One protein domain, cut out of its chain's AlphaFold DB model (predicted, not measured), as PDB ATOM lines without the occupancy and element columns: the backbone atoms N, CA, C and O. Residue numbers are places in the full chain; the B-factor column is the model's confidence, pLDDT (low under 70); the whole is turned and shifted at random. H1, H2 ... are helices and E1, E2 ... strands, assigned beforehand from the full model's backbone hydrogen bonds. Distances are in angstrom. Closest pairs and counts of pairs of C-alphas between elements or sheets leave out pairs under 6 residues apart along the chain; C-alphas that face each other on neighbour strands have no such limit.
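Overview. This is residues 3 to 77 of the 78 residues of an uncharacterized protein of Ralstonia solanacearum (UniProt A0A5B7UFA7). One twisted sheet of five antiparallel strands has a single long helix, H1, crossing one face, and its other face is bare. The short strand E1 sits between two hairpins, E2 with E3 on one side and E4 with E5 on the other, which splay away from each other beyond it. The printed part has 75 residues with five named strands and one named helix, along the chain E1, E2, E3, H1, E4, E5; across the sheet the order is E3, E2, E1, E4, E5. The class is mixed, helices and strands, and the whole is only just loose, close to compact, with a radius of gyration of the C-alphas of 13.9 A and an elongated outline of 43 by 25 by 17 A.

Along the chain. E2, residues 12 to 19, is the longest strand by residues and measures 23.1 A. E1, residues 3 to 5, begins at C-alpha 3 at (191.270, 140.930, 161.584). E3 covers residues 25 to 28. E4, residues 59 to 65, measures 20.4 A, and E5, residues 70 to 76, measures 20.7 A, ending at C-alpha 76 at (199.356, 138.665, 155.346). H1, residues 32 to 51, is 28.6 A long and begins at C-alpha 32 at (182.815, 141.366, 173.583).

Arrangement. E1, E2 and E3 form a meander, each strand the antiparallel neighbour of the one before. The pairing of E2 is staggered: residues 12 to 14 pair with E1, where N 13 and O 4 are 2.9 A apart, and residues 16 to 19 with E3, where N 26 and O 18 are 2.9 A apart. On the other side of E1, N 3 and O 60 of E4 are 2.8 A apart. The hairpin E4 and E5 is antiparallel at 170 degrees, with N 61 and O 74 at 2.8 A. The edge strands E3 and E5 are apart, and from edge to edge the strands' lines turn by 70 degrees. H1 is on the sheet, making two layers, a helix on one face of a sheet, at a height over the sheet of 9.5 A. It lies over E2 and E1 and runs across the strands, at 71 degrees to E2 on the local plane. The closest C-alphas of H1 and E2 are those of Leu 39 and Ala 12, 6.6 A apart. In H1, 15 of 16 O i to N i+4 pairs are within hydrogen-bond range.

Size, cuts and confidence. The two C-alphas farthest apart, those of Lys 22 and Asn 53, are 43.2 A apart. The printed part has no cut, and no link is long. The mean pLDDT of the printed part is 96.8, and no printed residue is under 70.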
ATOM      1  N   ALA A   3     190.587 140.672 160.330       97.94
ATOM      2  CA  ALA A   3     191.270 140.930 161.584       97.94
ATOM      3  C   ALA A   3     192.646 141.547 161.332       97.94
ATOM      4  O   ALA A   3     193.365 141.118 160.430       97.94
ATOM      5  N   GLU A   4     193.020 142.506 162.168       97.94
ATOM      6  CA  GLU A   4     194.371 143.059 162.259       97.94
ATOM      7  C   GLU A   4     194.828 142.931 163.707       97.94
ATOM      8  O   GLU A   4     194.136 143.396 164.616       97.94
ATOM      9  N   ILE A   5     195.956 142.261 163.931       96.81
ATOM     10  CA  ILE A   5     196.462 141.961 165.270       96.81
ATOM     11  C   ILE A   5     197.684 142.820 165.536       96.81
ATOM     12  O   ILE A   5     198.615 142.867 164.736       96.81
ATOM     13  N   SER A   6     197.699 143.436 166.712       95.69
ATOM     14  CA  SER A   6     198.874 144.118 167.250       95.69
ATOM     15  C   SER A   6     200.133 143.257 167.206       95.69
ATOM     16  O   SER A   6     200.083 142.024 167.322       95.69
ATOM     17  N   THR A   7     201.287 143.910 167.101       91.75
ATOM     18  CA  THR A   7     202.590 143.243 167.149       91.75
ATOM     19  C   THR A   7     202.737 142.413 168.425       91.75
ATOM     20  O   THR A   7     203.163 141.262 168.365       91.75
ATOM     21  N   GLU A   8     202.274 142.936 169.560       93.44
ATOM     22  CA  GLU A   8     202.325 142.280 170.869       93.44
ATOM     23  C   GLU A   8     201.281 141.162 171.027       93.44
ATOM     24  O   GLU A   8     201.388 140.346 171.936       93.44
ATOM     25  N   GLY A   9     200.255 141.111 170.168       93.12
ATOM     26  CA  GLY A   9     199.191 140.102 170.240       93.12
ATOM     27  C   GLY A   9     198.177 140.301 171.362       93.12
ATOM     28  O   GLY A   9     197.395 139.399 171.640       93.12
ATOM     29  N   ASN A  10     198.164 141.460 172.017       94.50
ATOM     30  CA  ASN A  10     197.275 141.733 173.148       94.50
ATOM     31  C   ASN A  10     195.965 142.435 172.746       94.50
ATOM     32  O   ASN A  10     195.031 142.499 173.545       94.50
ATOM     33  N   HIS A  11     195.874 142.939 171.515       95.81
ATOM     34  CA  HIS A  11     194.650 143.489 170.941       95.81
ATOM     35  C   HIS A  11     194.557 143.235 169.434       95.81
ATOM     36  O   HIS A  11     195.563 142.986 168.762       95.81
ATOM     37  N   ALA A  12     193.330 143.313 168.918       96.75
ATOM     38  CA  ALA A  12     193.037 143.219 167.496       96.75
ATOM     39  C   ALA A  12     191.853 144.113 167.107       96.75
ATOM     40  O   ALA A  12     190.928 144.320 167.899       96.75
ATOM     41  N   LYS A  13     191.871 144.602 165.867       97.25
ATOM     42  CA  LYS A  13     190.714 145.203 165.202       97.25
ATOM     43  C   LYS A  13     189.974 144.106 164.441       97.25
ATOM     44  O   LYS A  13     190.603 143.336 163.720       97.25
ATOM     45  N   PHE A  14     188.651 144.061 164.579       97.88
ATOM     46  CA  PHE A  14     187.794 143.124 163.857       97.88
ATOM     47  C   PHE A  14     186.762 143.857 163.012       97.88
ATOM     48  O   PHE A  14     186.137 144.814 163.468       97.88
ATOM     49  N   GLU A  15     186.537 143.346 161.810       98.12
ATOM     50  CA  GLU A  15     185.474 143.772 160.913       98.12
ATOM     51  C   GLU A  15     184.652 142.563 160.476       98.12
ATOM     52  O   GLU A  15     185.199 141.523 160.081       98.12
ATOM     53  N   PHE A  16     183.329 142.710 160.519       98.12
ATOM     54  CA  PHE A  16     182.402 141.656 160.145       98.12
ATOM     55  C   PHE A  16     181.374 142.166 159.150       98.12
ATOM     56  O   PHE A  16     180.740 143.206 159.339       98.12
ATOM     57  N   ASP A  17     181.215 141.379 158.102       98.00
ATOM     58  CA  ASP A  17     180.230 141.564 157.062       98.00
ATOM     59  C   ASP A  17     179.700 140.199 156.624       98.00
ATOM     60  O   ASP A  17     180.318 139.156 156.879       98.00
ATOM     61  N   SER A  18     178.543 140.224 155.980       97.38
ATOM     62  CA  SER A  18     177.948 139.094 155.280       97.38
ATOM     63  C   SER A  18     177.403 139.561 153.942       97.38
ATOM     64  O   SER A  18     176.919 140.688 153.836       97.38
ATOM     65  N   ILE A  19     177.415 138.670 152.957       97.56
ATOM     66  CA  ILE A  19     176.781 138.882 151.658       97.56
ATOM     67  C   ILE A  19     175.600 137.921 151.566       97.56
ATOM     68  O   ILE A  19     175.769 136.724 151.806       97.56
ATOM     69  N   ASP A  20     174.412 138.440 151.272       95.62
ATOM     70  CA  ASP A  20     173.209 137.622 151.130       95.62
ATOM     71  C   ASP A  20     173.079 136.998 149.724       95.62
ATOM     72  O   ASP A  20     173.924 137.177 148.844       95.62
ATOM     73  N   SER A  21     171.996 136.255 149.491       94.19
ATOM     74  CA  SER A  21     171.740 135.600 148.202       94.19
ATOM     75  C   SER A  21     171.480 136.568 147.041       94.19
ATOM     76  O   SER A  21     171.550 136.153 145.884       94.19
ATOM     77  N   LYS A  22     171.200 137.845 147.323       96.56
ATOM     78  CA  LYS A  22     171.055 138.914 146.325       96.56
ATOM     79  C   LYS A  22     172.375 139.642 146.059       96.56
ATOM     80  O   LYS A  22     172.421 140.499 145.182       96.56
ATOM     81  N   GLY A  23     173.443 139.293 146.778       95.94
ATOM     82  CA  GLY A  23     174.730 139.974 146.702       95.94
ATOM     83  C   GLY A  23     174.804 141.235 147.565       95.94
ATOM     84  O   GLY A  23     175.760 141.999 147.434       95.94
ATOM     85  N   GLU A  24     173.826 141.477 148.442       98.06
ATOM     86  CA  GLU A  24     173.801 142.659 149.300       98.06
ATOM     87  C   GLU A  24     174.698 142.459 150.525       98.06
ATOM     88  O   GLU A  24     174.653 141.430 151.201       98.06
ATOM     89  N   THR A  25     175.530 143.463 150.817       98.00
ATOM     90  CA  THR A  25     176.456 143.433 151.956       98.00
ATOM     91  C   THR A  25     175.809 144.037 153.197       98.00
ATOM     92  O   THR A  25     175.352 145.178 153.173       98.00
ATOM     93  N   SER A  26     175.845 143.302 154.305       97.94
ATOM     94  CA  SER A  26     175.427 143.769 155.629       97.94
ATOM     95  C   SER A  26     176.607 143.769 156.592       97.94
ATOM     96  O   SER A  26     177.328 142.781 156.686       97.94
ATOM     97  N   TRP A  27     176.777 144.863 157.331       98.12
ATOM     98  CA  TRP A  27     177.837 145.025 158.326       98.12
ATOM     99  C   TRP A  27     177.300 144.815 159.735       98.12
ATOM    100  O   TRP A  27     176.189 145.237 160.053       98.12
ATOM    101  N   PHE A  28     178.102 144.198 160.596       96.56
ATOM    102  CA  PHE A  28     177.722 143.961 161.985       96.56
ATOM    103  C   PHE A  28     178.930 143.994 162.920       96.56
ATOM    104  O   PHE A  28     180.087 143.994 162.500       96.56
ATOM    105  N   THR A  29     178.655 144.049 164.223       95.25
ATOM    106  CA  THR A  29     179.685 144.021 165.264       95.25
ATOM    107  C   THR A  29     179.639 142.701 166.022       95.25
ATOM    108  O   THR A  29     178.571 142.145 166.283       95.25
ATOM    109  N   GLY A  30     180.816 142.186 166.373       92.88
ATOM    110  CA  GLY A  30     180.944 141.044 167.269       92.88
ATOM    111  C   GLY A  30     180.772 141.462 168.729       92.88
ATOM    112  O   GLY A  30     181.235 142.528 169.139       92.88
ATOM    113  N   GLY A  31     180.141 140.605 169.533       96.38
ATOM    114  CA  GLY A  31     180.040 140.813 170.979       96.38
ATOM    115  C   GLY A  31     181.396 140.705 171.686       96.38
ATOM    116  O   GLY A  31     182.304 140.011 171.228       96.38
ATOM    117  N   GLY A  32     181.537 141.335 172.856       96.31
ATOM    118  CA  GLY A  32     182.815 141.366 173.583       96.31
ATOM    119  C   GLY A  32     183.373 139.982 173.948       96.31
ATOM    120  O   GLY A  32     184.583 139.777 173.895       96.31
ATOM    121  N   ALA A  33     182.510 139.016 174.280       97.31
ATOM    122  CA  ALA A  33     182.933 137.637 174.534       97.31
ATOM    123  C   ALA A  33     183.471 136.956 173.263       97.31
ATOM    124  O   ALA A  33     184.558 136.386 173.302       97.31
ATOM    125  N   LEU A  34     182.760 137.098 172.137       96.00
ATOM    126  CA  LEU A  34     183.180 136.580 170.832       96.00
ATOM    127  C   LEU A  34     184.546 137.146 170.427       96.00
ATOM    128  O   LEU A  34     185.446 136.385 170.089       96.00
ATOM    129  N   ASN A  35     184.724 138.466 170.518       96.88
ATOM    130  CA  ASN A  35     185.966 139.123 170.107       96.88
ATOM    131  C   ASN A  35     187.163 138.683 170.965       96.88
ATOM    132  O   ASN A  35     188.258 138.503 170.437       96.88
ATOM    133  N   ARG A  36     186.965 138.452 172.273       97.25
ATOM    134  CA  ARG A  36     188.018 137.909 173.150       97.25
ATOM    135  C   ARG A  36     188.401 136.480 172.773       97.25
ATOM    136  O   ARG A  36     189.587 136.175 172.697       97.25
ATOM    137  N   SER A  37     187.415 135.618 172.521       97.81
ATOM    138  CA  SER A  37     187.671 134.245 172.077       97.81
ATOM    139  C   SER A  37     188.384 134.213 170.724       97.81
ATOM    140  O   SER A  37     189.353 133.474 170.569       97.81
ATOM    141  N   LEU A  38     187.961 135.053 169.771       97.00
ATOM    142  CA  LEU A  38     188.616 135.183 168.469       97.00
ATOM    143  C   LEU A  38     190.065 135.652 168.603       97.00
ATOM    144  O   LEU A  38     190.939 135.035 168.006       97.00
ATOM    145  N   LEU A  39     190.340 136.680 169.413       98.00
ATOM    146  CA  LEU A  39     191.712 137.133 169.662       98.00
ATOM    147  C   LEU A  39     192.589 135.986 170.184       98.00
ATOM    148  O   LEU A  39     193.665 135.756 169.645       98.00
ATOM    149  N   GLY A  40     192.108 135.229 171.176       98.12
ATOM    150  CA  GLY A  40     192.851 134.096 171.729       98.12
ATOM    151  C   GLY A  40     193.176 133.017 170.690       98.12
ATOM    152  O   GLY A  40     194.307 132.538 170.637       98.12
ATOM    153  N   LEU A  41     192.211 132.661 169.836       98.00
ATOM    154  CA  LEU A  41     192.415 131.681 168.761       98.00
ATOM    155  C   LEU A  41     193.390 132.185 167.694       98.00
ATOM    156  O   LEU A  41     194.235 131.431 167.215       98.00
ATOM    157  N   LEU A  42     193.288 133.459 167.327       97.75
ATOM    158  CA  LEU A  42     194.154 134.058 166.323       97.75
ATOM    159  C   LEU A  42     195.601 134.196 166.807       97.75
ATOM    160  O   LEU A  42     196.517 133.943 166.030       97.75
ATOM    161  N   VAL A  43     195.811 134.531 168.083       98.00
ATOM    162  CA  VAL A  43     197.147 134.538 168.695       98.00
ATOM    163  C   VAL A  43     197.745 133.134 168.675       98.00
ATOM    164  O   VAL A  43     198.838 132.970 168.153       98.00
ATOM    165  N   GLN A  44     196.999 132.105 169.095       98.19
ATOM    166  CA  GLN A  44     197.472 130.712 169.026       98.19
ATOM    167  C   GLN A  44     197.821 130.282 167.595       98.19
ATOM    168  O   GLN A  44     198.847 129.642 167.362       98.19
ATOM    169  N   HIS A  45     196.989 130.656 166.619       97.50
ATOM    170  CA  HIS A  45     197.271 130.406 165.210       97.50
ATOM    171  C   HIS A  45     198.556 131.115 164.761       97.50
ATOM    172  O   HIS A  45     199.361 130.526 164.051       97.50
ATOM    173  N   ARG A  46     198.788 132.364 165.178       97.44
ATOM    174  CA  ARG A  46     200.018 133.105 164.864       97.44
ATOM    175  C   ARG A  46     201.252 132.501 165.518       97.44
ATOM    176  O   ARG A  46     202.266 132.342 164.843       97.44
ATOM    177  N   ASP A  47     201.140 132.112 166.779       97.62
ATOM    178  CA  ASP A  47     202.221 131.500 167.548       97.62
ATOM    179  C   ASP A  47     202.672 130.179 166.918       97.62
ATOM    180  O   ASP A  47     203.867 129.894 166.893       97.62
ATOM    181  N   PHE A  48     201.751 129.413 166.321       97.69
ATOM    182  CA  PHE A  48     202.103 128.232 165.534       97.69
ATOM    183  C   PHE A  48     203.026 128.573 164.353       97.69
ATOM    184  O   PHE A  48     204.039 127.909 164.168       97.69
ATOM    185  N   PHE A  49     202.740 129.620 163.573       96.81
ATOM    186  CA  PHE A  49     203.615 130.026 162.459       96.81
ATOM    187  C   PHE A  49     204.978 130.520 162.960       96.81
ATOM    188  O   PHE A  49     206.011 130.137 162.409       96.81
ATOM    189  N   VAL A  50     204.993 131.293 164.049       97.00
ATOM    190  CA  VAL A  50     206.235 131.741 164.698       97.00
ATOM    191  C   VAL A  50     207.069 130.554 165.171       97.00
ATOM    192  O   VAL A  50     208.280 130.524 164.949       97.00
ATOM    193  N   SER A  51     206.437 129.523 165.737       98.00
ATOM    194  CA  SER A  51     207.133 128.301 166.150       98.00
ATOM    195  C   SER A  51     207.733 127.524 164.970       98.00
ATOM    196  O   SER A  51     208.605 126.686 165.183       98.00
ATOM    197  N   GLN A  52     207.275 127.778 163.739       97.81
ATOM    198  CA  GLN A  52     207.834 127.234 162.496       97.81
ATOM    199  C   GLN A  52     208.833 128.198 161.822       97.81
ATOM    200  O   GLN A  52     209.094 128.079 160.625       97.81
ATOM    201  N   ASN A  53     209.402 129.151 162.571       97.12
ATOM    202  CA  ASN A  53     210.345 130.174 162.093       97.12
ATOM    203  C   ASN A  53     209.779 131.121 161.015       97.12
ATOM    204  O   ASN A  53     210.542 131.699 160.240       97.12
ATOM    205  N   GLN A  54     208.459 131.299 160.955       96.88
ATOM    206  CA  GLN A  54     207.848 132.358 160.152       96.88
ATOM    207  C   GLN A  54     207.749 133.646 160.985       96.88
ATOM    208  O   GLN A  54     207.608 133.576 162.208       96.88
ATOM    209  N   PRO A  55     207.797 134.838 160.368       95.56
ATOM    210  CA  PRO A  55     207.451 136.062 161.084       95.56
ATOM    211  C   PRO A  55     206.000 135.994 161.604       95.56
ATOM    212  O   PRO A  55     205.193 135.227 161.086       95.56
ATOM    213  N   PRO A  56     205.614 136.776 162.622       96.50
ATOM    214  CA  PRO A  56     204.211 136.885 163.008       96.50
ATOM    215  C   PRO A  56     203.421 137.589 161.895       96.50
ATOM    216  O   PRO A  56     203.729 138.726 161.538       96.50
ATOM    217  N   TRP A  57     202.389 136.939 161.350       97.25
ATOM    218  CA  TRP A  57     201.470 137.593 160.412       97.25
ATOM    219  C   TRP A  57     200.653 138.691 161.116       97.25
ATOM    220  O   TRP A  57     200.413 138.634 162.327       97.25
ATOM    221  N   LYS A  58     200.238 139.708 160.357       96.69
ATOM    222  CA  LYS A  58     199.595 140.928 160.872       96.69
ATOM    223  C   LYS A  58     198.094 140.951 160.643       96.69
ATOM    224  O   LYS A  58     197.341 141.343 161.533       96.69
ATOM    225  N   THR A  59     197.654 140.513 159.466       97.75
ATOM    226  CA  THR A  59     196.238 140.533 159.093       97.75
ATOM    227  C   THR A  59     195.746 139.159 158.671       97.75
ATOM    228  O   THR A  59     196.507 138.324 158.177       97.75
ATOM    229  N   LEU A  60     194.453 138.928 158.890       97.25
ATOM    230  CA  LEU A  60     193.752 137.721 158.483       97.25
ATOM    231  C   LEU A  60     192.402 138.081 157.866       97.25
ATOM    232  O   LEU A  60     191.649 138.884 158.413       97.25
ATOM    233  N   SER A  61     192.080 137.445 156.745       97.88
ATOM    234  CA  SER A  61     190.753 137.469 156.138       97.88
ATOM    235  C   SER A  61     190.163 136.067 156.169       97.88
ATOM    236  O   SER A  61     190.819 135.097 155.787       97.88
ATOM    237  N   TYR A  62     188.926 135.964 156.641       97.50
ATOM    238  CA  TYR A  62     188.165 134.726 156.719       97.50
ATOM    239  C   TYR A  62     186.796 134.906 156.067       97.50
ATOM    240  O   TYR A  62     186.030 135.803 156.447       97.50
ATOM    241  N   THR A  63     186.472 134.002 155.147       97.94
ATOM    242  CA  THR A  63     185.177 133.947 154.462       97.94
ATOM    243  C   THR A  63     184.574 132.562 154.635       97.94
ATOM    244  O   THR A  63     185.259 131.561 154.434       97.94
ATOM    245  N   LEU A  64     183.286 132.507 154.975       97.50
ATOM    246  CA  LEU A  64     182.502 131.278 155.077       97.50
ATOM    247  C   LEU A  64     181.317 131.360 154.113       97.50
ATOM    248  O   LEU A  64     180.449 132.214 154.262       97.50
ATOM    249  N   ASP A  65     181.280 130.452 153.144       97.12
ATOM    250  CA  ASP A  65     180.092 130.138 152.356       97.12
ATOM    251  C   ASP A  65     179.252 129.144 153.168       97.12
ATOM    252  O   ASP A  65     179.583 127.957 153.262       97.12
ATOM    253  N   VAL A  66     178.203 129.663 153.807       94.81
ATOM    254  CA  VAL A  66     177.326 128.898 154.706       94.81
ATOM    255  C   VAL A  66     176.558 127.821 153.939       94.81
ATOM    256  O   VAL A  66     176.472 126.691 154.411       94.81
ATOM    257  N   GLU A  67     176.076 128.136 152.735       94.94
ATOM    258  CA  GLU A  67     175.288 127.218 151.901       94.94
ATOM    259  C   GLU A  67     176.129 126.040 151.404       94.94
ATOM    260  O   GLU A  67     175.691 124.891 151.406       94.94
ATOM    261  N   LYS A  68     177.371 126.310 150.986       96.62
ATOM    262  CA  LYS A  68     178.279 125.262 150.496       96.62
ATOM    263  C   LYS A  68     179.092 124.603 151.606       96.62
ATOM    264  O   LYS A  68     179.833 123.663 151.311       96.62
ATOM    265  N   GLY A  69     179.023 125.109 152.838       96.12
ATOM    266  CA  GLY A  69     179.863 124.668 153.954       96.12
ATOM    267  C   GLY A  69     181.364 124.796 153.663       96.12
ATOM    268  O   GLY A  69     182.152 123.960 154.101       96.12
ATOM    269  N   ARG A  70     181.771 125.797 152.873       97.81
ATOM    270  CA  ARG A  70     183.172 126.011 152.469       97.81
ATOM    271  C   ARG A  70     183.708 127.279 153.094       97.81
ATOM    272  O   ARG A  70     183.005 128.278 153.153       97.81
ATOM    273  N   PHE A  71     184.978 127.271 153.475       97.56
ATOM    274  CA  PHE A  71     185.640 128.473 153.959       97.56
ATOM    275  C   PHE A  71     186.950 128.732 153.223       97.56
ATOM    276  O   PHE A  71     187.560 127.822 152.658       97.56
ATOM    277  N   SER A  72     187.383 129.987 153.256       97.56
ATOM    278  CA  SER A  72     188.726 130.404 152.878       97.56
ATOM    279  C   SER A  72     189.338 131.244 153.992       97.56
ATOM    280  O   SER A  72     188.645 131.946 154.732       97.56
ATOM    281  N   LEU A  73     190.655 131.134 154.117       97.25
ATOM    282  CA  LEU A  73     191.451 131.871 155.083       97.25
ATOM    283  C   LEU A  73     192.707 132.371 154.376       97.25
ATOM    284  O   LEU A  73     193.370 131.616 153.668       97.25
ATOM    285  N   GLN A  74     193.009 133.649 154.557       97.88
ATOM    286  CA  GLN A  74     194.197 134.302 154.021       97.88
ATOM    287  C   GLN A  74     194.884 135.065 155.145       97.88
ATOM    288  O   GLN A  74     194.214 135.751 155.912       97.88
ATOM    289  N   ILE A  75     196.206 134.946 155.226       97.25
ATOM    290  CA  ILE A  75     197.054 135.710 156.145       97.25
ATOM    291  C   ILE A  75     197.997 136.605 155.346       97.25
ATOM    292  O   ILE A  75     198.435 136.218 154.263       97.25
ATOM    293  N   SER A  76     198.323 137.777 155.889       96.88
ATOM    294  CA  SER A  76     199.356 138.665 155.346       96.88
ATOM    295  C   SER A  76     200.361 139.065 156.421       96.88
ATOM    296  O   SER A  76     200.007 139.232 157.592       96.88
ATOM    297  N   TYR A  77     201.615 139.229 156.004       94.31
ATOM    298  CA  TYR A  77     202.732 139.683 156.835       94.31
ATOM    299  C   TYR A  77     203.059 141.171 156.636       94.31
ATOM    300  O   TYR A  77     203.787 141.745 157.450       94.31
TER     301      TYR A  77